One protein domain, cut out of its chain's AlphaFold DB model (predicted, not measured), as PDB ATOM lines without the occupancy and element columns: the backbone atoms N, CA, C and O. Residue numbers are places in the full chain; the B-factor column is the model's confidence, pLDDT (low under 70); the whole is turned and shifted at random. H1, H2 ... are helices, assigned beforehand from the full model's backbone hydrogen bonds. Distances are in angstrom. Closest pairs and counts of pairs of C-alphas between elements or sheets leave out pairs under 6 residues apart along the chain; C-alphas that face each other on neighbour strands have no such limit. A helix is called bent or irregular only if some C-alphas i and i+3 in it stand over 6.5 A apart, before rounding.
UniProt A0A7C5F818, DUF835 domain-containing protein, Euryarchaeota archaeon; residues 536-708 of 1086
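This is residues 536 to 708 of the 1086 residues of the protein "DUF835 domain-containing protein" of Euryarchaeota archaeon (UniProt A0A7C5F818). The model is a long rod of staggered helical hairpins: H2 and H4 run lengthwise and overlap in part, H1 folds back on H2 at one end, H3 packs on both, and H5 and H6 pack on H4 at the other end. The printed part has 173 residues, with six named helices, H1 to H6 in order along the chain, which hold 147 of them, and no named strand; its class is all helix, and the whole is extended, with a radius of gyration of the C-alphas of 24.2 A and spans of 86 by 27 by 21 A.

H1 is residues 544 to 558, from C-alpha 544 at (-13.328, 3.772, -26.463). H2 is 562 to 596, 50.2 A; H3 is 601 to 622, irregular, with C-alphas 602 and 605 7.2 A apart. H4 is 626 to 664, 57.6 A; H5 is 670 to 684; H6 is 688 to 708, ending at (-24.510, -37.217, 18.325).

H2 to H6 form an up-and-down bundle, each running against the one before. The hub, H4, touches H3 (closest C-alphas Ala 617 and Met 629, 4.6 A) and H6 (Cys 648 and Tyr 692, 5.0 A), among others. H1 touches residues 562 to 576 of H2, a hairpin at 26 degrees, a shallow tilt. Every O i to N i+4 pair is within hydrogen-bond range in H4, H5 and H6; 10 of 11 are in H1, 30 of 31 in H2, 16 of 18 in H3.

The farthest C-alphas, Lys 560 and Arg 666, are 86.0 A apart. The printed part has no cut; its five links between helices are tight. Residues 596 to 604 have pLDDT under 70.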
ATOM      1  N   ALA A 536      -4.377   1.004 -19.998       83.69
ATOM      2  CA  ALA A 536      -5.653   0.511 -19.472       83.69
ATOM      3  C   ALA A 536      -6.381  -0.450 -20.436       83.69
ATOM      4  O   ALA A 536      -6.941  -1.459 -19.997       83.69
ATOM      5  N   LYS A 537      -6.274  -0.222 -21.755       82.62
ATOM      6  CA  LYS A 537      -6.734  -1.170 -22.790       82.62
ATOM      7  C   LYS A 537      -6.089  -2.562 -22.640       82.62
ATOM      8  O   LYS A 537      -6.774  -3.568 -22.820       82.62
ATOM      9  N   LYS A 538      -4.804  -2.661 -22.251       83.62
ATOM     10  CA  LYS A 538      -4.116  -3.956 -22.005       83.62
ATOM     11  C   LYS A 538      -4.731  -4.706 -20.819       83.62
ATOM     12  O   LYS A 538      -4.907  -5.921 -20.889       83.62
ATOM     13  N   PHE A 539      -5.136  -3.979 -19.777       78.75
ATOM     14  CA  PHE A 539      -5.860  -4.507 -18.611       78.75
ATOM     15  C   PHE A 539      -7.363  -4.751 -18.871       78.75
ATOM     16  O   PHE A 539      -8.120  -5.015 -17.935       78.75
ATOM     17  N   LYS A 540      -7.791  -4.736 -20.146       78.62
ATOM     18  CA  LYS A 540      -9.155  -5.031 -20.625       78.62
ATOM     19  C   LYS A 540     -10.229  -4.055 -20.128       78.62
ATOM     20  O   LYS A 540     -11.390  -4.437 -20.002       78.62
ATOM     21  N   MET A 541      -9.858  -2.803 -19.862       80.44
ATOM     22  CA  MET A 541     -10.823  -1.723 -19.642       80.44
ATOM     23  C   MET A 541     -11.306  -1.184 -20.993       80.44
ATOM     24  O   MET A 541     -10.482  -0.871 -21.855       80.44
ATOM     25  N   ASP A 542     -12.622  -1.052 -21.176       78.06
ATOM     26  CA  ASP A 542     -13.169  -0.285 -22.299       78.06
ATOM     27  C   ASP A 542     -13.094   1.209 -21.972       78.06
ATOM     28  O   ASP A 542     -13.626   1.671 -20.962       78.06
ATOM     29  N   LEU A 543     -12.396   1.946 -22.833       83.06
ATOM     30  CA  LEU A 543     -12.220   3.395 -22.776       83.06
ATOM     31  C   LEU A 543     -12.473   4.030 -24.155       83.06
ATOM     32  O   LEU A 543     -11.988   5.126 -24.417       83.06
ATOM     33  N   SER A 544     -13.193   3.352 -25.057       81.38
ATOM     34  CA  SER A 544     -13.328   3.772 -26.463       81.38
ATOM     35  C   SER A 544     -13.867   5.207 -26.586       81.38
ATOM     36  O   SER A 544     -13.229   6.059 -27.194       81.38
ATOM     37  N   GLN A 545     -14.947   5.515 -25.858       82.62
ATOM     38  CA  GLN A 545     -15.555   6.855 -25.799       82.62
ATOM     39  C   GLN A 545     -14.640   7.939 -25.194       82.62
ATOM     40  O   GLN A 545     -14.901   9.127 -25.355       82.62
ATOM     41  N   ILE A 546     -13.597   7.555 -24.453       87.19
ATOM     42  CA  ILE A 546     -12.639   8.470 -23.813       87.19
ATOM     43  C   ILE A 546     -11.442   8.729 -24.744       87.19
ATOM     44  O   ILE A 546     -10.919   9.844 -24.771       87.19
ATOM     45  N   ASP A 547     -11.054   7.733 -25.545       86.12
ATOM     46  CA  ASP A 547     -10.062   7.856 -26.623       86.12
ATOM     47  C   ASP A 547     -10.575   8.783 -27.746       86.12
ATOM     48  O   ASP A 547      -9.819   9.608 -28.260       86.12
ATOM     49  N   ASP A 548     -11.882   8.741 -28.046       86.25
ATOM     50  CA  ASP A 548     -12.549   9.684 -28.958       86.25
ATOM     51  C   ASP A 548     -12.442  11.144 -28.460       86.25
ATOM     52  O   ASP A 548     -12.029  12.032 -29.208       86.25
ATOM     53  N   ILE A 549     -12.715  11.394 -27.169       89.19
ATOM     54  CA  ILE A 549     -12.594  12.727 -26.538       89.19
ATOM     55  C   ILE A 549     -11.131  13.212 -26.545       89.19
ATOM     56  O   ILE A 549     -10.856  14.394 -26.776       89.19
ATOM     57  N   LEU A 550     -10.162  12.308 -26.347       90.25
ATOM     58  CA  LEU A 550      -8.745  12.638 -26.521       90.25
ATOM     59  C   LEU A 550      -8.436  13.007 -27.985       90.25
ATOM     60  O   LEU A 550      -7.663  13.935 -28.235       90.25
ATOM     61  N   GLY A 551      -9.070  12.332 -28.947       88.38
ATOM     62  CA  GLY A 551      -9.030  12.659 -30.372       88.38
ATOM     63  C   GLY A 551      -9.492  14.088 -30.676       88.38
ATOM     64  O   GLY A 551      -8.769  14.823 -31.358       88.38
ATOM     65  N   ASP A 552     -10.626  14.513 -30.114       89.19
ATOM     66  CA  ASP A 552     -11.148  15.882 -30.243       89.19
ATOM     67  C   ASP A 552     -10.210  16.926 -29.616       89.19
ATOM     68  O   ASP A 552      -9.920  17.965 -30.224       89.19
ATOM     69  N   SER A 553      -9.646  16.641 -28.437       89.81
ATOM     70  CA  SER A 553      -8.633  17.511 -27.826       89.81
ATOM     71  C   SER A 553      -7.387  17.647 -28.717       89.81
ATOM     72  O   SER A 553      -6.896  18.760 -28.938       89.81
ATOM     73  N   VAL A 554      -6.912  16.545 -29.309       89.06
ATOM     74  CA  VAL A 554      -5.795  16.535 -30.271       89.06
ATOM     75  C   VAL A 554      -6.151  17.274 -31.572       89.06
ATOM     76  O   VAL A 554      -5.263  17.862 -32.200       89.06
ATOM     77  N   ALA A 555      -7.419  17.290 -31.989       88.56
ATOM     78  CA  ALA A 555      -7.880  18.060 -33.141       88.56
ATOM     79  C   ALA A 555      -7.819  19.577 -32.876       88.56
ATOM     80  O   ALA A 555      -7.237  20.306 -33.681       88.56
ATOM     81  N   GLU A 556      -8.309  20.055 -31.728       90.00
ATOM     82  CA  GLU A 556      -8.210  21.478 -31.354       90.00
ATOM     83  C   GLU A 556      -6.751  21.913 -31.096       90.00
ATOM     84  O   GLU A 556      -6.369  23.022 -31.479       90.00
ATOM     85  N   TYR A 557      -5.889  21.028 -30.570       89.69
ATOM     86  CA  TYR A 557      -4.437  21.266 -30.479       89.69
ATOM     87  C   TYR A 557      -3.810  21.502 -31.864       89.69
ATOM     88  O   TYR A 557      -3.079  22.474 -32.066       89.69
ATOM     89  N   LYS A 558      -4.131  20.653 -32.855       86.69
ATOM     90  CA  LYS A 558      -3.699  20.839 -34.256       86.69
ATOM     91  C   LYS A 558      -4.284  22.115 -34.873       86.69
ATOM     92  O   LYS A 558      -3.607  22.770 -35.662       86.69
ATOM     93  N   GLY A 559      -5.498  22.495 -34.473       87.00
ATOM     94  CA  GLY A 559      -6.149  23.762 -34.812       87.00
ATOM     95  C   GLY A 559      -5.563  25.006 -34.125       87.00
ATOM     96  O   GLY A 559      -6.080  26.099 -34.346       87.00
ATOM     97  N   LYS A 560      -4.501  24.860 -33.313       85.12
ATOM     98  CA  LYS A 560      -3.881  25.903 -32.470       85.12
ATOM     99  C   LYS A 560      -4.806  26.516 -31.406       85.12
ATOM    100  O   LYS A 560      -4.493  27.572 -30.868       85.12
ATOM    101  N   ARG A 561      -5.930  25.876 -31.070       85.69
ATOM    102  CA  ARG A 561      -6.863  26.352 -30.033       85.69
ATOM    103  C   ARG A 561      -6.523  25.702 -28.697       85.69
ATOM    104  O   ARG A 561      -7.275  24.876 -28.176       85.69
ATOM    105  N   TYR A 562      -5.333  26.019 -28.191       86.62
ATOM    106  CA  TYR A 562      -4.731  25.317 -27.058       86.62
ATOM    107  C   TYR A 562      -5.599  25.395 -25.799       86.62
ATOM    108  O   TYR A 562      -5.727  24.405 -25.093       86.62
ATOM    109  N   GLU A 563      -6.258  26.526 -25.551       83.94
ATOM    110  CA  GLU A 563      -7.148  26.741 -24.409       83.94
ATOM    111  C   GLU A 563      -8.327  25.759 -24.431       83.94
ATOM    112  O   GLU A 563      -8.515  25.008 -23.477       83.94
ATOM    113  N   LYS A 564      -9.052  25.671 -25.556       85.56
ATOM    114  CA  LYS A 564     -10.158  24.713 -25.726       85.56
ATOM    115  C   LYS A 564      -9.663  23.261 -25.686       85.56
ATOM    116  O   LYS A 564     -10.323  22.394 -25.122       85.56
ATOM    117  N   SER A 565      -8.485  22.994 -26.248       88.31
ATOM    118  CA  SER A 565      -7.852  21.673 -26.186       88.31
ATOM    119  C   SER A 565      -7.530  21.248 -24.742       88.31
ATOM    120  O   SER A 565      -7.801  20.099 -24.393       88.31
ATOM    121  N   VAL A 566      -7.062  22.165 -23.875       87.00
ATOM    122  CA  VAL A 566      -6.870  21.917 -22.427       87.00
ATOM    123  C   VAL A 566      -8.184  21.569 -21.728       87.00
ATOM    124  O   VAL A 566      -8.180  20.731 -20.829       87.00
ATOM    125  N   GLU A 567      -9.300  22.185 -22.113       86.12
ATOM    126  CA  GLU A 567     -10.601  21.919 -21.487       86.12
ATOM    127  C   GLU A 567     -11.128  20.525 -21.841       86.12
ATOM    128  O   GLU A 567     -11.433  19.754 -20.932       86.12
ATOM    129  N   ILE A 568     -11.098  20.146 -23.123       88.56
ATOM    130  CA  ILE A 568     -11.450  18.784 -23.566       88.56
ATOM    131  C   ILE A 568     -10.472  17.746 -22.976       88.56
ATOM    132  O   ILE A 568     -10.874  16.656 -22.573       88.56
ATOM    133  N   TRP A 569      -9.181  18.085 -22.861       90.88
ATOM    134  CA  TRP A 569      -8.181  17.220 -22.222       90.88
ATOM    135  C   TRP A 569      -8.465  16.996 -20.729       90.88
ATOM    136  O   TRP A 569      -8.292  15.881 -20.240       90.88
ATOM    137  N   LYS A 570      -8.927  18.021 -20.000       87.56
ATOM    138  CA  LYS A 570      -9.349  17.858 -18.602       87.56
ATOM    139  C   LYS A 570     -10.585  16.975 -18.488       87.56
ATOM    140  O   LYS A 570     -10.552  16.039 -17.704       87.56
ATOM    141  N   GLU A 571     -11.601  17.186 -19.325       88.31
ATOM    142  CA  GLU A 571     -12.786  16.319 -19.356       88.31
ATOM    143  C   GLU A 571     -12.416  14.847 -19.632       88.31
ATOM    144  O   GLU A 571     -12.934  13.937 -18.984       88.31
ATOM    145  N   CYS A 572     -11.462  14.606 -20.540       90.00
ATOM    146  CA  CYS A 572     -10.881  13.282 -20.773       90.00
ATOM    147  C   CYS A 572     -10.204  12.723 -19.507       90.00
ATOM    148  O   CYS A 572     -10.494  11.600 -19.102       90.00
ATOM    149  N   MET A 573      -9.341  13.504 -18.844       87.19
ATOM    150  CA  MET A 573      -8.638  13.084 -17.623       87.19
ATOM    151  C   MET A 573      -9.568  12.820 -16.431       87.19
ATOM    152  O   MET A 573      -9.323  11.875 -15.681       87.19
ATOM    153  N   ASP A 574     -10.633  13.603 -16.269       86.50
ATOM    154  CA  ASP A 574     -11.618  13.420 -15.199       86.50
ATOM    155  C   ASP A 574     -12.448  12.139 -15.438       86.50
ATOM    156  O   ASP A 574     -12.644  11.347 -14.517       86.50
ATOM    157  N   LYS A 575     -12.821  11.848 -16.696       88.06
ATOM    158  CA  LYS A 575     -13.464  10.577 -17.090       88.06
ATOM    159  C   LYS A 575     -12.533   9.364 -16.966       88.06
ATOM    160  O   LYS A 575     -12.980   8.281 -16.588       88.06
ATOM    161  N   ILE A 576     -11.233   9.525 -17.240       88.12
ATOM    162  CA  ILE A 576     -10.223   8.494 -16.939       88.12
ATOM    163  C   ILE A 576     -10.190   8.238 -15.436       88.12
ATOM    164  O   ILE A 576     -10.249   7.080 -15.029       88.12
ATOM    165  N   LYS A 577     -10.131   9.292 -14.611       87.75
ATOM    166  CA  LYS A 577     -10.109   9.162 -13.151       87.75
ATOM    167  C   LYS A 577     -11.318   8.374 -12.641       87.75
ATOM    168  O   LYS A 577     -11.119   7.401 -11.920       87.75
ATOM    169  N   GLU A 578     -12.530   8.723 -13.071       87.19
ATOM    170  CA  GLU A 578     -13.766   8.013 -12.705       87.19
ATOM    171  C   GLU A 578     -13.668   6.503 -13.001       87.19
ATOM    172  O   GLU A 578     -13.917   5.673 -12.125       87.19
ATOM    173  N   LYS A 579     -13.221   6.125 -14.209       87.12
ATOM    174  CA  LYS A 579     -13.066   4.711 -14.600       87.12
ATOM    175  C   LYS A 579     -11.915   3.986 -13.906       87.12
ATOM    176  O   LYS A 579     -11.989   2.771 -13.714       87.12
ATOM    177  N   MET A 580     -10.876   4.703 -13.492       86.56
ATOM    178  CA  MET A 580      -9.788   4.154 -12.680       86.56
ATOM    179  C   MET A 580     -10.231   3.919 -11.228       86.56
ATOM    180  O   MET A 580      -9.922   2.869 -10.665       86.56
ATOM    181  N   GLU A 581     -11.009   4.836 -10.645       85.50
ATOM    182  CA  GLU A 581     -11.589   4.692  -9.304       85.50
ATOM    183  C   GLU A 581     -12.646   3.574  -9.259       85.50
ATOM    184  O   GLU A 581     -12.615   2.749  -8.346       85.50
ATOM    185  N   GLU A 582     -13.524   3.461 -10.264       85.69
ATOM    186  CA  GLU A 582     -14.458   2.329 -10.416       85.69
ATOM    187  C   GLU A 582     -13.707   0.985 -10.419       85.69
ATOM    188  O   GLU A 582     -14.068   0.046  -9.696       85.69
ATOM    189  N   ARG A 583     -12.607   0.904 -11.182       84.81
ATOM    190  CA  ARG A 583     -11.774  -0.299 -11.289       84.81
ATOM    191  C   ARG A 583     -11.061  -0.644  -9.980       84.81
ATOM    192  O   ARG A 583     -11.055  -1.816  -9.600       84.81
ATOM    193  N   ALA A 584     -10.474   0.341  -9.303       84.44
ATOM    194  CA  ALA A 584      -9.774   0.138  -8.036       84.44
ATOM    195  C   ALA A 584     -10.736  -0.286  -6.921       84.44
ATOM    196  O   ALA A 584     -10.491  -1.292  -6.252       84.44
ATOM    197  N   ASN A 585     -11.870   0.405  -6.780       85.50
ATOM    198  CA  ASN A 585     -12.857   0.115  -5.744       85.50
ATOM    199  C   ASN A 585     -13.437  -1.304  -5.867       85.50
ATOM    200  O   ASN A 585     -13.535  -2.003  -4.860       85.50
ATOM    201  N   GLY A 586     -13.715  -1.791  -7.084       84.38
ATOM    202  CA  GLY A 586     -14.178  -3.172  -7.291       84.38
ATOM    203  C   GLY A 586     -13.190  -4.238  -6.787       84.38
ATOM    204  O   GLY A 586     -13.590  -5.229  -6.167       84.38
ATOM    205  N   VAL A 587     -11.882  -4.024  -6.981       82.94
ATOM    206  CA  VAL A 587     -10.842  -4.901  -6.413       82.94
ATOM    207  C   VAL A 587     -10.748  -4.703  -4.896       82.94
ATOM    208  O   VAL A 587     -10.687  -5.676  -4.148       82.94
ATOM    209  N   PHE A 588     -10.808  -3.462  -4.408       85.19
ATOM    210  CA  PHE A 588     -10.682  -3.134  -2.986       85.19
ATOM    211  C   PHE A 588     -11.801  -3.708  -2.107       85.19
ATOM    212  O   PHE A 588     -11.490  -4.149  -0.996       85.19
ATOM    213  N   SER A 589     -13.043  -3.767  -2.596       82.50
ATOM    214  CA  SER A 589     -14.155  -4.458  -1.925       82.50
ATOM    215  C   SER A 589     -13.974  -5.980  -1.925       82.50
ATOM    216  O   SER A 589     -14.272  -6.645  -0.934       82.50
ATOM    217  N   SER A 590     -13.416  -6.539  -3.005       79.00
ATOM    218  CA  SER A 590     -13.110  -7.975  -3.094       79.00
ATOM    219  C   SER A 590     -12.038  -8.392  -2.072       79.00
ATOM    220  O   SER A 590     -12.130  -9.464  -1.476       79.00
ATOM    221  N   ILE A 591     -11.047  -7.526  -1.818       79.25
ATOM    222  CA  ILE A 591     -10.036  -7.707  -0.759       79.25
ATOM    223  C   ILE A 591     -10.690  -7.720   0.630       79.25
ATOM    224  O   ILE A 591     -10.366  -8.577   1.449       79.25
ATOM    225  N   GLU A 592     -11.596  -6.779   0.908       77.69
ATOM    226  CA  GLU A 592     -12.255  -6.656   2.218       77.69
ATOM    227  C   GLU A 592     -13.070  -7.906   2.563       77.69
ATOM    228  O   GLU A 592     -12.916  -8.443   3.661       77.69
ATOM    229  N   MET A 593     -13.830  -8.432   1.597       71.25
ATOM    230  CA  MET A 593     -14.558  -9.700   1.725       71.25
ATOM    231  C   MET A 593     -13.615 -10.886   1.998       71.25
ATOM    232  O   MET A 593     -13.810 -11.642   2.953       71.25
ATOM    233  N   LEU A 594     -12.535 -11.028   1.217       71.62
ATOM    234  CA  LEU A 594     -11.582 -12.133   1.390       71.62
ATOM    235  C   LEU A 594     -10.899 -12.112   2.771       71.62
ATOM    236  O   LEU A 594     -10.585 -13.183   3.309       71.62
ATOM    237  N   ILE A 595     -10.672 -10.914   3.325       71.81
ATOM    238  CA  ILE A 595     -10.024 -10.687   4.622       71.81
ATOM    239  C   ILE A 595     -10.989 -10.885   5.798       71.81
ATOM    240  O   ILE A 595     -10.554 -11.456   6.801       71.81
ATOM    241  N   SER A 596     -12.274 -10.516   5.698       67.38
ATOM    242  CA  SER A 596     -13.245 -10.856   6.758       67.38
ATOM    243  C   SER A 596     -13.295 -12.365   7.022       67.38
ATOM    244  O   SER A 596     -13.366 -12.786   8.174       67.38
ATOM    245  N   ASP A 597     -13.091 -13.180   5.984       60.78
ATOM    246  CA  ASP A 597     -13.007 -14.640   6.077       60.78
ATOM    247  C   ASP A 597     -11.587 -15.172   6.419       60.78
ATOM    248  O   ASP A 597     -11.213 -16.267   5.981       60.78
ATOM    249  N   THR A 598     -10.741 -14.421   7.147       61.47
ATOM    250  CA  THR A 598      -9.376 -14.853   7.563       61.47
ATOM    251  C   THR A 598      -9.113 -14.820   9.076       61.47
ATOM    252  O   THR A 598      -8.152 -14.224   9.556       61.47
ATOM    253  N   GLU A 599      -9.906 -15.559   9.856       55.34
ATOM    254  CA  GLU A 599      -9.678 -15.702  11.309       55.34
ATOM    255  C   GLU A 599      -8.365 -16.437  11.674       55.34
ATOM    256  O   GLU A 599      -7.785 -16.210  12.739       55.34
ATOM    257  N   LYS A 600      -7.869 -17.331  10.804       58.31
ATOM    258  CA  LYS A 600      -6.697 -18.183  11.080       58.31
ATOM    259  C   LYS A 600      -5.358 -17.473  10.854       58.31
ATOM    260  O   LYS A 600      -5.090 -16.916   9.789       58.31
ATOM    261  N   ALA A 601      -4.452 -17.629  11.821       57.47
ATOM    262  CA  ALA A 601      -3.102 -17.059  11.792       57.47
ATOM    263  C   ALA A 601      -2.251 -17.482  10.573       57.47
ATOM    264  O   ALA A 601      -1.390 -16.713  10.154       57.47
ATOM    265  N   SER A 602      -2.518 -18.649   9.970       59.47
ATOM    266  CA  SER A 602      -1.836 -19.150   8.763       59.47
ATOM    267  C   SER A 602      -1.992 -18.243   7.534       59.47
ATOM    268  O   SER A 602      -1.105 -18.222   6.684       59.47
ATOM    269  N   PHE A 603      -3.076 -17.463   7.446       64.94
ATOM    270  CA  PHE A 603      -3.352 -16.576   6.305       64.94
ATOM    271  C   PHE A 603      -2.982 -15.108   6.565       64.94
ATOM    272  O   PHE A 603      -2.813 -14.343   5.616       64.94
ATOM    273  N   ARG A 604      -2.790 -14.716   7.835       68.38
ATOM    274  CA  ARG A 604      -2.559 -13.318   8.248       68.38
ATOM    275  C   ARG A 604      -1.343 -12.668   7.573       68.38
ATOM    276  O   ARG A 604      -1.383 -11.477   7.293       68.38
ATOM    277  N   ALA A 605      -0.285 -13.431   7.286       70.06
ATOM    278  CA  ALA A 605       0.909 -12.904   6.621       70.06
ATOM    279  C   ALA A 605       0.610 -12.399   5.194       70.06
ATOM    280  O   ALA A 605       0.837 -11.223   4.915       70.06
ATOM    281  N   LYS A 606       0.016 -13.240   4.331       73.00
ATOM    282  CA  LYS A 606      -0.385 -12.830   2.971       73.00
ATOM    283  C   LYS A 606      -1.536 -11.814   2.972       73.00
ATOM    284  O   LYS A 606      -1.580 -10.941   2.114       73.00
ATOM    285  N   ALA A 607      -2.444 -11.868   3.950       75.06
ATOM    286  CA  ALA A 607      -3.486 -10.846   4.093       75.06
ATOM    287  C   ALA A 607      -2.889  -9.445   4.353       75.06
ATOM    288  O   ALA A 607      -3.331  -8.469   3.749       75.06
ATOM    289  N   ASN A 608      -1.847  -9.345   5.188       79.94
ATOM    290  CA  ASN A 608      -1.126  -8.089   5.416       79.94
ATOM    291  C   ASN A 608      -0.372  -7.609   4.161       79.94
ATOM    292  O   ASN A 608      -0.375  -6.416   3.874       79.94
ATOM    293  N   GLU A 609       0.235  -8.523   3.401       81.81
ATOM    294  CA  GLU A 609       0.916  -8.229   2.130       81.81
ATOM    295  C   GLU A 609      -0.056  -7.636   1.091       81.81
ATOM    296  O   GLU A 609       0.216  -6.587   0.504       81.81
ATOM    297  N   ILE A 610      -1.254  -8.218   0.955       84.00
ATOM    298  CA  ILE A 610      -2.334  -7.675   0.115       84.00
ATOM    299  C   ILE A 610      -2.821  -6.307   0.619       84.00
ATOM    300  O   ILE A 610      -3.111  -5.434  -0.199       84.00
ATOM    301  N   LEU A 611      -2.891  -6.071   1.934       84.25
ATOM    302  CA  LEU A 611      -3.238  -4.752   2.485       84.25
ATOM    303  C   LEU A 611      -2.160  -3.692   2.204       84.25
ATOM    304  O   LEU A 611      -2.499  -2.540   1.926       84.25
ATOM    305  N   GLU A 612      -0.879  -4.060   2.223       86.56
ATOM    306  CA  GLU A 612       0.213  -3.150   1.859       86.56
ATOM    307  C   GLU A 612       0.187  -2.811   0.360       86.56
ATOM    308  O   GLU A 612       0.328  -1.644  -0.016       86.56
ATOM    309  N   LEU A 613      -0.068  -3.804  -0.501       88.25
ATOM    310  CA  LEU A 613      -0.269  -3.591  -1.936       88.25
ATOM    311  C   LEU A 613      -1.524  -2.746  -2.216       88.25
ATOM    312  O   LEU A 613      -1.449  -1.814  -3.013       88.25
ATOM    313  N   LYS A 614      -2.647  -2.995  -1.520       88.25
ATOM    314  CA  LYS A 614      -3.868  -2.167  -1.580       88.25
ATOM    315  C   LYS A 614      -3.551  -0.710  -1.255       88.25
ATOM    316  O   LYS A 614      -3.978   0.182  -1.985       88.25
ATOM    317  N   LYS A 615      -2.771  -0.470  -0.194       89.38
ATOM    318  CA  LYS A 615      -2.342   0.881   0.171       89.38
ATOM    319  C   LYS A 615      -1.507   1.514  -0.942       89.38
ATOM    320  O   LYS A 615      -1.849   2.598  -1.392       89.38
ATOM    321  N   LYS A 616      -0.478   0.824  -1.447       89.62
ATOM    322  CA  LYS A 616       0.375   1.317  -2.546       89.62
ATOM    323  C   LYS A 616      -0.421   1.623  -3.823       89.62
ATOM    324  O   LYS A 616      -0.153   2.630  -4.469       89.62
ATOM    325  N   ALA A 617      -1.417   0.802  -4.161       87.44
ATOM    326  CA  ALA A 617      -2.305   1.035  -5.302       87.44
ATOM    327  C   ALA A 617      -3.188   2.279  -5.099       87.44
ATOM    328  O   ALA A 617      -3.354   3.070  -6.024       87.44
ATOM    329  N   ASN A 618      -3.716   2.481  -3.887       87.69
ATOM    330  CA  ASN A 618      -4.484   3.674  -3.532       87.69
ATOM    331  C   ASN A 618      -3.615   4.943  -3.505       87.69
ATOM    332  O   ASN A 618      -4.029   5.972  -4.029       87.69
ATOM    333  N   ASP A 619      -2.411   4.872  -2.935       88.06
ATOM    334  CA  ASP A 619      -1.454   5.982  -2.908       88.06
ATOM    335  C   ASP A 619      -1.101   6.400  -4.357       88.06
ATOM    336  O   ASP A 619      -1.268   7.563  -4.725       88.06
ATOM    337  N   ALA A 620      -0.778   5.437  -5.233       87.06
ATOM    338  CA  ALA A 620      -0.546   5.677  -6.664       87.06
ATOM    339  C   ALA A 620      -1.782   6.229  -7.410       87.06
ATOM    340  O   ALA A 620      -1.635   7.002  -8.358       87.06
ATOM    341  N   MET A 621      -3.000   5.868  -6.987       84.56
ATOM    342  CA  MET A 621      -4.249   6.417  -7.532       84.56
ATOM    343  C   MET A 621      -4.422   7.901  -7.177       84.56
ATOM    344  O   MET A 621      -4.789   8.691  -8.045       84.56
ATOM    345  N   GLN A 622      -4.120   8.296  -5.934       81.75
ATOM    346  CA  GLN A 622      -4.174   9.700  -5.497       81.75
ATOM    347  C   GLN A 622      -3.077  10.556  -6.154       81.75
ATOM    348  O   GLN A 622      -3.311  11.720  -6.470       81.75
ATOM    349  N   GLU A 623      -1.909   9.972  -6.434       82.38
ATOM    350  CA  GLU A 623      -0.839  10.598  -7.227       82.38
ATOM    351  C   GLU A 623      -1.162  10.694  -8.737       82.38
ATOM    352  O   GLU A 623      -0.408  11.308  -9.494       82.38
ATOM    353  N   GLY A 624      -2.267  10.096  -9.204       79.81
ATOM    354  CA  GLY A 624      -2.642  10.044 -10.623       79.81
ATOM    355  C   GLY A 624      -1.777   9.100 -11.471       79.81
ATOM    356  O   GLY A 624      -1.850   9.123 -12.702       79.81
ATOM    357  N   ASN A 625      -0.964   8.250 -10.840       86.12
ATOM    358  CA  ASN A 625      -0.102   7.269 -11.495       86.12
ATOM    359  C   ASN A 625      -0.883   5.983 -11.820       86.12
ATOM    360  O   ASN A 625      -0.632   4.896 -11.292       86.12
ATOM    361  N   TYR A 626      -1.869   6.121 -12.709       85.44
ATOM    362  CA  TYR A 626      -2.821   5.059 -13.031       85.44
ATOM    363  C   TYR A 626      -2.179   3.798 -13.636       85.44
ATOM    364  O   TYR A 626      -2.735   2.714 -13.494       85.44
ATOM    365  N   ILE A 627      -1.009   3.911 -14.277       85.12
ATOM    366  CA  ILE A 627      -0.295   2.757 -14.848       85.12
ATOM    367  C   ILE A 627       0.233   1.856 -13.721       85.12
ATOM    368  O   ILE A 627      -0.106   0.675 -13.680       85.12
ATOM    369  N   VAL A 628       0.967   2.426 -12.756       86.69
ATOM    370  CA  VAL A 628       1.471   1.683 -11.584       86.69
ATOM    371  C   VAL A 628       0.321   1.179 -10.707       86.69
ATOM    372  O   VAL A 628       0.387   0.070 -10.180       86.69
ATOM    373  N   MET A 629      -0.768   1.946 -10.587       90.19
ATOM    374  CA  MET A 629      -1.979   1.493  -9.896       90.19
ATOM    375  C   MET A 629      -2.556   0.217 -10.537       90.19
ATOM    376  O   MET A 629      -2.793  -0.757  -9.824       90.19
ATOM    377  N   LEU A 630      -2.720   0.172 -11.866       85.75
ATOM    378  CA  LEU A 630      -3.247  -1.009 -12.566       85.75
ATOM    379  C   LEU A 630      -2.326  -2.233 -12.444       85.75
ATOM    380  O   LEU A 630      -2.816  -3.340 -12.221       85.75
ATOM    381  N   GLU A 631      -1.007  -2.038 -12.519       85.75
ATOM    382  CA  GLU A 631      -0.019  -3.100 -12.276       85.75
ATOM    383  C   GLU A 631      -0.122  -3.653 -10.844       85.75
ATOM    384  O   GLU A 631      -0.089  -4.868 -10.637       85.75
ATOM    385  N   LEU A 632      -0.304  -2.792  -9.838       87.62
ATOM    386  CA  LEU A 632      -0.500  -3.219  -8.450       87.62
ATOM    387  C   LEU A 632      -1.835  -3.955  -8.242       87.62
ATOM    388  O   LEU A 632      -1.859  -4.940  -7.505       87.62
ATOM    389  N   LEU A 633      -2.923  -3.548  -8.909       86.12
ATOM    390  CA  LEU A 633      -4.209  -4.259  -8.842       86.12
ATOM    391  C   LEU A 633      -4.141  -5.680  -9.426       86.12
ATOM    392  O   LEU A 633      -4.765  -6.589  -8.875       86.12
ATOM    393  N   ASP A 634      -3.393  -5.896 -10.511       84.00
ATOM    394  CA  ASP A 634      -3.250  -7.235 -11.101       84.00
ATOM    395  C   ASP A 634      -2.369  -8.145 -10.222       84.00
ATOM    396  O   ASP A 634      -2.733  -9.291  -9.953       84.00
ATOM    397  N   ASN A 635      -1.289  -7.602  -9.642       85.44
ATOM    398  CA  ASN A 635      -0.480  -8.302  -8.633       85.44
ATOM    399  C   ASN A 635      -1.308  -8.706  -7.395       85.44
ATOM    400  O   ASN A 635      -1.223  -9.846  -6.936       85.44
ATOM    401  N   ILE A 636      -2.162  -7.807  -6.887       85.69
ATOM    402  CA  ILE A 636      -3.107  -8.111  -5.800       85.69
ATOM    403  C   ILE A 636      -4.021  -9.279  -6.180       85.69
ATOM    404  O   ILE A 636      -4.225 -10.182  -5.371       85.69
ATOM    405  N   LYS A 637      -4.561  -9.286  -7.404       82.38
ATOM    406  CA  LYS A 637      -5.470 -10.341  -7.870       82.38
ATOM    407  C   LYS A 637      -4.794 -11.718  -7.890       82.38
ATOM    408  O   LYS A 637      -5.407 -12.692  -7.455       82.38
ATOM    409  N   VAL A 638      -3.536 -11.802  -8.330       83.19
ATOM    410  CA  VAL A 638      -2.741 -13.046  -8.291       83.19
ATOM    411  C   VAL A 638      -2.552 -13.541  -6.851       83.19
ATOM    412  O   VAL A 638      -2.716 -14.730  -6.568       83.19
ATOM    413  N   GLU A 639      -2.275 -12.635  -5.916       81.88
ATOM    414  CA  GLU A 639      -2.110 -12.980  -4.501       81.88
ATOM    415  C   GLU A 639      -3.428 -13.371  -3.808       81.88
ATOM    416  O   GLU A 639      -3.456 -14.318  -3.017       81.88
ATOM    417  N   MET A 640      -4.551 -12.746  -4.175       75.31
ATOM    418  CA  MET A 640      -5.888 -13.173  -3.743       75.31
ATOM    419  C   MET A 640      -6.217 -14.598  -4.210       75.31
ATOM    420  O   MET A 640      -6.678 -15.409  -3.402       75.31
ATOM    421  N   GLU A 641      -5.931 -14.938  -5.474       78.44
ATOM    422  CA  GLU A 641      -6.087 -16.306  -5.992       78.44
ATOM    423  C   GLU A 641      -5.214 -17.307  -5.207       78.44
ATOM    424  O   GLU A 641      -5.690 -18.387  -4.850       78.44
ATOM    425  N   SER A 642      -3.984 -16.926  -4.835       80.38
ATOM    426  CA  SER A 642      -3.082 -17.747  -4.006       80.38
ATOM    427  C   SER A 642      -3.610 -17.999  -2.582       80.38
ATOM    428  O   SER A 642      -3.425 -19.093  -2.035       80.38
ATOM    429  N   ILE A 643      -4.284 -17.020  -1.962       78.31
ATOM    430  CA  ILE A 643      -4.960 -17.217  -0.668       78.31
ATOM    431  C   ILE A 643      -6.173 -18.140  -0.828       78.31
ATOM    432  O   ILE A 643      -6.327 -19.061  -0.024       78.31
ATOM    433  N   GLY A 644      -7.011 -17.922  -1.848       74.19
ATOM    434  CA  GLY A 644      -8.194 -18.745  -2.121       74.19
ATOM    435  C   GLY A 644      -7.842 -20.222  -2.301       74.19
ATOM    436  O   GLY A 644      -8.404 -21.083  -1.620       74.19
ATOM    437  N   GLU A 645      -6.831 -20.509  -3.123       81.44
ATOM    438  CA  GLU A 645      -6.304 -21.858  -3.343       81.44
ATOM    439  C   GLU A 645      -5.874 -22.527  -2.023       81.44
ATOM    440  O   GLU A 645      -6.311 -23.633  -1.695       81.44
ATOM    441  N   ARG A 646      -5.090 -21.822  -1.195       80.00
ATOM    442  CA  ARG A 646      -4.634 -22.342   0.105       80.00
ATOM    443  C   ARG A 646      -5.772 -22.551   1.109       80.00
ATOM    444  O   ARG A 646      -5.755 -23.565   1.808       80.00
ATOM    445  N   LYS A 647      -6.765 -21.647   1.176       77.81
ATOM    446  CA  LYS A 647      -7.965 -21.826   2.022       77.81
ATOM    447  C   LYS A 647      -8.695 -23.122   1.653       77.81
ATOM    448  O   LYS A 647      -9.056 -23.889   2.546       77.81
ATOM    449  N   CYS A 648      -8.877 -23.376   0.355       81.12
ATOM    450  CA  CYS A 648      -9.562 -24.565  -0.156       81.12
ATOM    451  C   CYS A 648      -8.791 -25.853   0.144       81.12
ATOM    452  O   CYS A 648      -9.368 -26.803   0.670       81.12
ATOM    453  N   ALA A 649      -7.483 -25.878  -0.127       83.12
ATOM    454  CA  ALA A 649      -6.648 -27.046   0.139       83.12
ATOM    455  C   ALA A 649      -6.673 -27.451   1.627       83.12
ATOM    456  O   ALA A 649      -6.843 -28.630   1.940       83.12
ATOM    457  N   GLU A 650      -6.578 -26.484   2.552       82.25
ATOM    458  CA  GLU A 650      -6.612 -26.759   3.996       82.25
ATOM    459  C   GLU A 650      -7.966 -27.345   4.445       82.25
ATOM    460  O   GLU A 650      -8.000 -28.333   5.183       82.25
ATOM    461  N   ILE A 651      -9.092 -26.778   3.987       83.44
ATOM    462  CA  ILE A 651     -10.422 -27.260   4.392       83.44
ATOM    463  C   ILE A 651     -10.783 -28.603   3.740       83.44
ATOM    464  O   ILE A 651     -11.376 -29.452   4.408       83.44
ATOM    465  N   ILE A 652     -10.363 -28.849   2.495       86.44
ATOM    466  CA  ILE A 652     -10.518 -30.147   1.821       86.44
ATOM    467  C   ILE A 652      -9.767 -31.236   2.600       86.44
ATOM    468  O   ILE A 652     -10.370 -32.252   2.944       86.44
ATOM    469  N   LEU A 653      -8.494 -31.014   2.952       87.31
ATOM    470  CA  LEU A 653      -7.689 -31.974   3.721       87.31
ATOM    471  C   LEU A 653      -8.267 -32.233   5.122       87.31
ATOM    472  O   LEU A 653      -8.396 -33.387   5.534       87.31
ATOM    473  N   ALA A 654      -8.687 -31.185   5.837       84.50
ATOM    474  CA  ALA A 654      -9.324 -31.338   7.147       84.50
ATOM    475  C   ALA A 654     -10.634 -32.149   7.073       84.50
ATOM    476  O   ALA A 654     -10.925 -32.945   7.965       84.50
ATOM    477  N   THR A 655     -11.403 -31.987   5.992       87.06
ATOM    478  CA  THR A 655     -12.641 -32.750   5.762       87.06
ATOM    479  C   THR A 655     -12.346 -34.216   5.427       87.06
ATOM    480  O   THR A 655     -13.046 -35.097   5.915       87.06
ATOM    481  N   GLN A 656     -11.280 -34.509   4.671       87.56
ATOM    482  CA  GLN A 656     -10.833 -35.886   4.389       87.56
ATOM    483  C   GLN A 656     -10.400 -36.643   5.656       87.56
ATOM    484  O   GLN A 656     -10.718 -37.827   5.799       87.56
ATOM    485  N   SER A 657      -9.724 -35.965   6.594       86.44
ATOM    486  CA  SER A 657      -9.416 -36.544   7.912       86.44
ATOM    487  C   SER A 657     -10.704 -36.884   8.660       86.44
ATOM    488  O   SER A 657     -10.921 -38.041   9.003       86.44
ATOM    489  N   LEU A 658     -11.618 -35.915   8.796       85.38
ATOM    490  CA  LEU A 658     -12.870 -36.109   9.528       85.38
ATOM    491  C   LEU A 658     -13.764 -37.207   8.924       85.38
ATOM    492  O   LEU A 658     -14.415 -37.936   9.665       85.38
ATOM    493  N   ILE A 659     -13.773 -37.374   7.596       85.94
ATOM    494  CA  ILE A 659     -14.432 -38.509   6.922       85.94
ATOM    495  C   ILE A 659     -13.819 -39.842   7.366       85.94
ATOM    496  O   ILE A 659     -14.540 -40.809   7.603       85.94
ATOM    497  N   SER A 660     -12.497 -39.909   7.508       84.38
ATOM    498  CA  SER A 660     -11.785 -41.116   7.948       84.38
ATOM    499  C   SER A 660     -12.080 -41.446   9.420       84.38
ATOM    500  O   SER A 660     -12.345 -42.603   9.763       84.38
ATOM    501  N   ASP A 661     -12.142 -40.421  10.270       81.62
ATOM    502  CA  ASP A 661     -12.512 -40.540  11.686       81.62
ATOM    503  C   ASP A 661     -13.995 -40.940  11.856       81.62
ATOM    504  O   ASP A 661     -14.344 -41.774  12.695       81.62
ATOM    505  N   ALA A 662     -14.878 -40.430  10.992       82.50
ATOM    506  CA  ALA A 662     -16.295 -40.792  10.950       82.50
ATOM    507  C   ALA A 662     -16.522 -42.231  10.451       82.50
ATOM    508  O   ALA A 662     -17.303 -42.975  11.050       82.50
ATOM    509  N   ARG A 663     -15.786 -42.664   9.416       81.38
ATOM    510  CA  ARG A 663     -15.808 -44.045   8.902       81.38
ATOM    511  C   ARG A 663     -15.385 -45.057   9.969       81.38
ATOM    512  O   ARG A 663     -16.075 -46.057  10.160       81.38
ATOM    513  N   THR A 664     -14.291 -44.803  10.694       81.62
ATOM    514  CA  THR A 664     -13.860 -45.685  11.803       81.62
ATOM    515  C   THR A 664     -14.875 -45.709  12.953       81.62
ATOM    516  O   THR A 664     -15.113 -46.766  13.536       81.62
ATOM    517  N   SER A 665     -15.559 -44.588  13.193       77.31
ATOM    518  CA  SER A 665     -16.652 -44.444  14.170       77.31
ATOM    519  C   SER A 665     -18.017 -44.993  13.710       77.31
ATOM    520  O   SER A 665     -18.991 -44.879  14.449       77.31
ATOM    521  N   ARG A 666     -18.118 -45.601  12.514       72.12
ATOM    522  CA  ARG A 666     -19.376 -46.112  11.911       72.12
ATOM    523  C   ARG A 666     -20.479 -45.052  11.741       72.12
ATOM    524  O   ARG A 666     -21.673 -45.355  11.783       72.12
ATOM    525  N   VAL A 667     -20.076 -43.805  11.520       79.94
ATOM    526  CA  VAL A 667     -20.965 -42.695  11.162       79.94
ATOM    527  C   VAL A 667     -21.179 -42.680   9.645       79.94
ATOM    528  O   VAL A 667     -20.233 -42.864   8.882       79.94
ATOM    529  N   ASP A 668     -22.413 -42.437   9.192       79.62
ATOM    530  CA  ASP A 668     -22.700 -42.268   7.763       79.62
ATOM    531  C   ASP A 668     -22.061 -40.982   7.204       79.62
ATOM    532  O   ASP A 668     -22.406 -39.856   7.585       79.62
ATOM    533  N   VAL A 669     -21.164 -41.183   6.244       84.31
ATOM    534  CA  VAL A 669     -20.346 -40.166   5.572       84.31
ATOM    535  C   VAL A 669     -20.846 -39.791   4.171       84.31
ATOM    536  O   VAL A 669     -20.348 -38.826   3.592       84.31
ATOM    537  N   SER A 670     -21.838 -40.504   3.630       85.38
ATOM    538  CA  SER A 670     -22.164 -40.522   2.193       85.38
ATOM    539  C   SER A 670     -22.462 -39.132   1.609       85.38
ATOM    540  O   SER A 670     -21.885 -38.729   0.600       85.38
ATOM    541  N   GLU A 671     -23.315 -38.360   2.284       84.12
ATOM    542  CA  GLU A 671     -23.712 -37.004   1.869       84.12
ATOM    543  C   GLU A 671     -22.542 -35.998   1.907       84.12
ATOM    544  O   GLU A 671     -22.471 -35.062   1.106       84.12
ATOM    545  N   ALA A 672     -21.610 -36.182   2.846       86.00
ATOM    546  CA  ALA A 672     -20.447 -35.318   2.993       86.00
ATOM    547  C   ALA A 672     -19.365 -35.646   1.955       86.00
ATOM    548  O   ALA A 672     -18.729 -34.734   1.431       86.00
ATOM    549  N   GLU A 673     -19.198 -36.922   1.601       86.31
ATOM    550  CA  GLU A 673     -18.314 -37.346   0.512       86.31
ATOM    551  C   GLU A 673     -18.783 -36.803  -0.845       86.31
ATOM    552  O   GLU A 673     -17.974 -36.242  -1.582       86.31
ATOM    553  N   GLU A 674     -20.087 -36.846  -1.140       90.25
ATOM    554  CA  GLU A 674     -20.651 -36.255  -2.366       90.25
ATOM    555  C   GLU A 674     -20.367 -34.742  -2.468       90.25
ATOM    556  O   GLU A 674     -19.966 -34.233  -3.521       90.25
ATOM    557  N   LYS A 675     -20.543 -34.010  -1.361       89.75
ATOM    558  CA  LYS A 675     -20.278 -32.564  -1.285       89.75
ATOM    559  C   LYS A 675     -18.781 -32.249  -1.372       89.75
ATOM    560  O   LYS A 675     -18.403 -31.277  -2.029       89.75
ATOM    561  N   LEU A 676     -17.924 -33.087  -0.789       90.81
ATOM    562  CA  LEU A 676     -16.474 -32.946  -0.885       90.81
ATOM    563  C   LEU A 676     -15.940 -33.252  -2.295       90.81
ATOM    564  O   LEU A 676     -15.012 -32.578  -2.740       90.81
ATOM    565  N   GLU A 677     -16.517 -34.204  -3.031       90.38
ATOM    566  CA  GLU A 677     -16.086 -34.454  -4.414       90.38
ATOM    567  C   GLU A 677     -16.420 -33.259  -5.313       90.38
ATOM    568  O   GLU A 677     -15.553 -32.759  -6.028       90.38
ATOM    569  N   LYS A 678     -17.627 -32.692  -5.171       90.62
ATOM    570  CA  LYS A 678     -18.018 -31.441  -5.845       90.62
ATOM    571  C   LYS A 678     -17.105 -30.261  -5.472       90.62
ATOM    572  O   LYS A 678     -16.822 -29.419  -6.324       90.62
ATOM    573  N   SER A 679     -16.598 -30.216  -4.236       90.88
ATOM    574  CA  SER A 679     -15.589 -29.236  -3.806       90.88
ATOM    575  C   SER A 679     -14.252 -29.394  -4.549       90.88
ATOM    576  O   SER A 679     -13.705 -28.393  -5.020       90.88
ATOM    577  N   LYS A 680     -13.742 -30.623  -4.724       89.12
ATOM    578  CA  LYS A 680     -12.523 -30.890  -5.520       89.12
ATOM    579  C   LYS A 680     -12.714 -30.520  -6.994       89.12
ATOM    580  O   LYS A 680     -11.812 -29.968  -7.618       89.12
ATOM    581  N   ASP A 681     -13.896 -30.791  -7.533       89.56
ATOM    582  CA  ASP A 681     -14.275 -30.456  -8.905       89.56
ATOM    583  C   ASP A 681     -14.253 -28.937  -9.152       89.56
ATOM    584  O   ASP A 681     -13.753 -28.470 -10.177       89.56
ATOM    585  N   ALA A 682     -14.761 -28.155  -8.195       87.00
ATOM    586  CA  ALA A 682     -14.677 -26.694  -8.204       87.00
ATOM    587  C   ALA A 682     -13.228 -26.197  -8.023       87.00
ATOM    588  O   ALA A 682     -12.810 -25.270  -8.717       87.00
ATOM    589  N   TYR A 683     -12.433 -26.855  -7.168       88.00
ATOM    590  CA  TYR A 683     -11.012 -26.546  -6.960       88.00
ATOM    591  C   TYR A 683     -10.200 -26.668  -8.258       88.00
ATOM    592  O   TYR A 683      -9.496 -25.734  -8.636       88.00
ATOM    593  N   GLN A 684     -10.355 -27.775  -8.995       87.25
ATOM    594  CA  GLN A 684      -9.680 -27.982 -10.286       87.25
ATOM    595  C   GLN A 684     -10.086 -26.936 -11.342       87.25
ATOM    596  O   GLN A 684      -9.273 -26.550 -12.177       87.25
ATOM    597  N   LYS A 685     -11.326 -26.434 -11.276       87.69
ATOM    598  CA  LYS A 685     -11.850 -25.357 -12.137       87.69
ATOM    599  C   LYS A 685     -11.438 -23.949 -11.665       87.69
ATOM    600  O   LYS A 685     -11.905 -22.970 -12.241       87.69
ATOM    601  N   LYS A 686     -10.588 -23.841 -10.631       81.25
ATOM    602  CA  LYS A 686     -10.196 -22.596  -9.935       81.25
ATOM    603  C   LYS A 686     -11.366 -21.785  -9.358       81.25
ATOM    604  O   LYS A 686     -11.248 -20.589  -9.112       81.25
ATOM    605  N   GLN A 687     -12.505 -22.431  -9.113       81.25
ATOM    606  CA  GLN A 687     -13.685 -21.826  -8.494       81.25
ATOM    607  C   GLN A 687     -13.564 -21.948  -6.971       81.25
ATOM    608  O   GLN A 687     -14.280 -22.720  -6.331       81.25
ATOM    609  N   TYR A 688     -12.587 -21.236  -6.405       80.12
ATOM    610  CA  TYR A 688     -12.159 -21.418  -5.018       80.12
ATOM    611  C   TYR A 688     -13.274 -21.127  -4.002       80.12
ATOM    612  O   TYR A 688     -13.475 -21.932  -3.101       80.12
ATOM    613  N   ASP A 689     -14.088 -20.087  -4.180       73.25
ATOM    614  CA  ASP A 689     -15.168 -19.771  -3.227       73.25
ATOM    615  C   ASP A 689     -16.216 -20.903  -3.156       73.25
ATOM    616  O   ASP A 689     -16.544 -21.415  -2.085       73.25
ATOM    617  N   VAL A 690     -16.643 -21.398  -4.327       80.88
ATOM    618  CA  VAL A 690     -17.561 -22.545  -4.467       80.88
ATOM    619  C   VAL A 690     -16.948 -23.825  -3.886       80.88
ATOM    620  O   VAL A 690     -17.635 -24.621  -3.247       80.88
ATOM    621  N   SER A 691     -15.642 -24.028  -4.084       86.31
ATOM    622  CA  SER A 691     -14.900 -25.152  -3.511       86.31
ATOM    623  C   SER A 691     -14.873 -25.098  -1.980       86.31
ATOM    624  O   SER A 691     -15.163 -26.107  -1.326       86.31
ATOM    625  N   TYR A 692     -14.582 -23.926  -1.413       83.69
ATOM    626  CA  TYR A 692     -14.484 -23.702   0.025       83.69
ATOM    627  C   TYR A 692     -15.812 -23.985   0.732       83.69
ATOM    628  O   TYR A 692     -15.844 -24.776   1.678       83.69
ATOM    629  N   ASP A 693     -16.916 -23.420   0.237       79.94
ATOM    630  CA  ASP A 693     -18.238 -23.615   0.836       79.94
ATOM    631  C   ASP A 693     -18.716 -25.066   0.750       79.94
ATOM    632  O   ASP A 693     -19.283 -25.592   1.711       79.94
ATOM    633  N   LEU A 694     -18.464 -25.767  -0.359       86.88
ATOM    634  CA  LEU A 694     -18.830 -27.180  -0.486       86.88
ATOM    635  C   LEU A 694     -18.071 -28.070   0.517       86.88
ATOM    636  O   LEU A 694     -18.687 -28.929   1.154       86.88
ATOM    637  N   ALA A 695     -16.773 -27.825   0.733       85.31
ATOM    638  CA  ALA A 695     -15.991 -28.528   1.754       85.31
ATOM    639  C   ALA A 695     -16.426 -28.153   3.182       85.31
ATOM    640  O   ALA A 695     -16.582 -29.033   4.029       85.31
ATOM    641  N   ARG A 696     -16.687 -26.866   3.452       86.44
ATOM    642  CA  ARG A 696     -17.200 -26.381   4.744       86.44
ATOM    643  C   ARG A 696     -18.519 -27.055   5.116       86.44
ATOM    644  O   ARG A 696     -18.661 -27.545   6.234       86.44
ATOM    645  N   ASN A 697     -19.454 -27.131   4.170       85.81
ATOM    646  CA  ASN A 697     -20.747 -27.778   4.368       85.81
ATOM    647  C   ASN A 697     -20.608 -29.293   4.594       85.81
ATOM    648  O   ASN A 697     -21.227 -29.824   5.514       85.81
ATOM    649  N   ALA A 698     -19.760 -29.982   3.819       87.81
ATOM    650  CA  ALA A 698     -19.441 -31.396   4.042       87.81
ATOM    651  C   ALA A 698     -18.894 -31.645   5.460       87.81
ATOM    652  O   ALA A 698     -19.358 -32.545   6.162       87.81
ATOM    653  N   ARG A 699     -17.955 -30.805   5.912       87.31
ATOM    654  CA  ARG A 699     -17.361 -30.882   7.250       87.31
ATOM    655  C   ARG A 699     -18.387 -30.665   8.364       87.31
ATOM    656  O   ARG A 699     -18.461 -31.484   9.274       87.31
ATOM    657  N   MET A 700     -19.193 -29.603   8.293       84.62
ATOM    658  CA  MET A 700     -20.165 -29.269   9.347       84.62
ATOM    659  C   MET A 700     -21.221 -30.367   9.553       84.62
ATOM    660  O   MET A 700     -21.612 -30.639  10.688       84.62
ATOM    661  N   LEU A 701     -21.645 -31.043   8.477       84.62
ATOM    662  CA  LEU A 701     -22.560 -32.190   8.556       84.62
ATOM    663  C   LEU A 701     -21.945 -33.363   9.338       84.62
ATOM    664  O   LEU A 701     -22.626 -33.995  10.149       84.62
ATOM    665  N   LEU A 702     -20.652 -33.629   9.136       84.00
ATOM    666  CA  LEU A 702     -19.922 -34.683   9.845       84.00
ATOM    667  C   LEU A 702     -19.655 -34.327  11.306       84.00
ATOM    668  O   LEU A 702     -19.875 -35.170  12.168       84.00
ATOM    669  N   GLU A 703     -19.241 -33.092  11.607       83.31
ATOM    670  CA  GLU A 703     -19.042 -32.635  12.992       83.31
ATOM    671  C   GLU A 703     -20.345 -32.764  13.804       83.31
ATOM    672  O   GLU A 703     -20.322 -33.224  14.948       83.31
ATOM    673  N   GLY A 704     -21.494 -32.466  13.183       82.25
ATOM    674  CA  GLY A 704     -22.819 -32.695  13.762       82.25
ATOM    675  C   GLY A 704     -23.124 -34.172  14.051       82.25
ATOM    676  O   GLY A 704     -23.479 -34.505  15.184       82.25
ATOM    677  N   LYS A 705     -22.958 -35.068  13.063       81.62
ATOM    678  CA  LYS A 705     -23.195 -36.519  13.242       81.62
ATOM    679  C   LYS A 705     -22.222 -37.159  14.248       81.62
ATOM    680  O   LYS A 705     -22.629 -37.989  15.055       81.62
ATOM    681  N   MET A 706     -20.952 -36.753  14.248       81.00
ATOM    682  CA  MET A 706     -19.942 -37.231  15.203       81.00
ATOM    683  C   MET A 706     -20.295 -36.834  16.643       81.00
ATOM    684  O   MET A 706     -20.165 -37.642  17.562       81.00
ATOM    685  N   GLN A 707     -20.813 -35.617  16.852       82.00
ATOM    686  CA  GLN A 707     -21.220 -35.173  18.185       82.00
ATOM    687  C   GLN A 707     -22.446 -35.936  18.723       82.00
ATOM    688  O   GLN A 707     -22.561 -36.111  19.937       82.00
ATOM    689  N   THR A 708     -23.374 -36.391  17.870       81.62
ATOM    690  CA  THR A 708     -24.510 -37.217  18.325       81.62
ATOM    691  C   THR A 708     -24.101 -38.663  18.600       81.62
ATOM    692  O   THR A 708     -24.575 -39.229  19.586       81.62
TER     693      THR A 708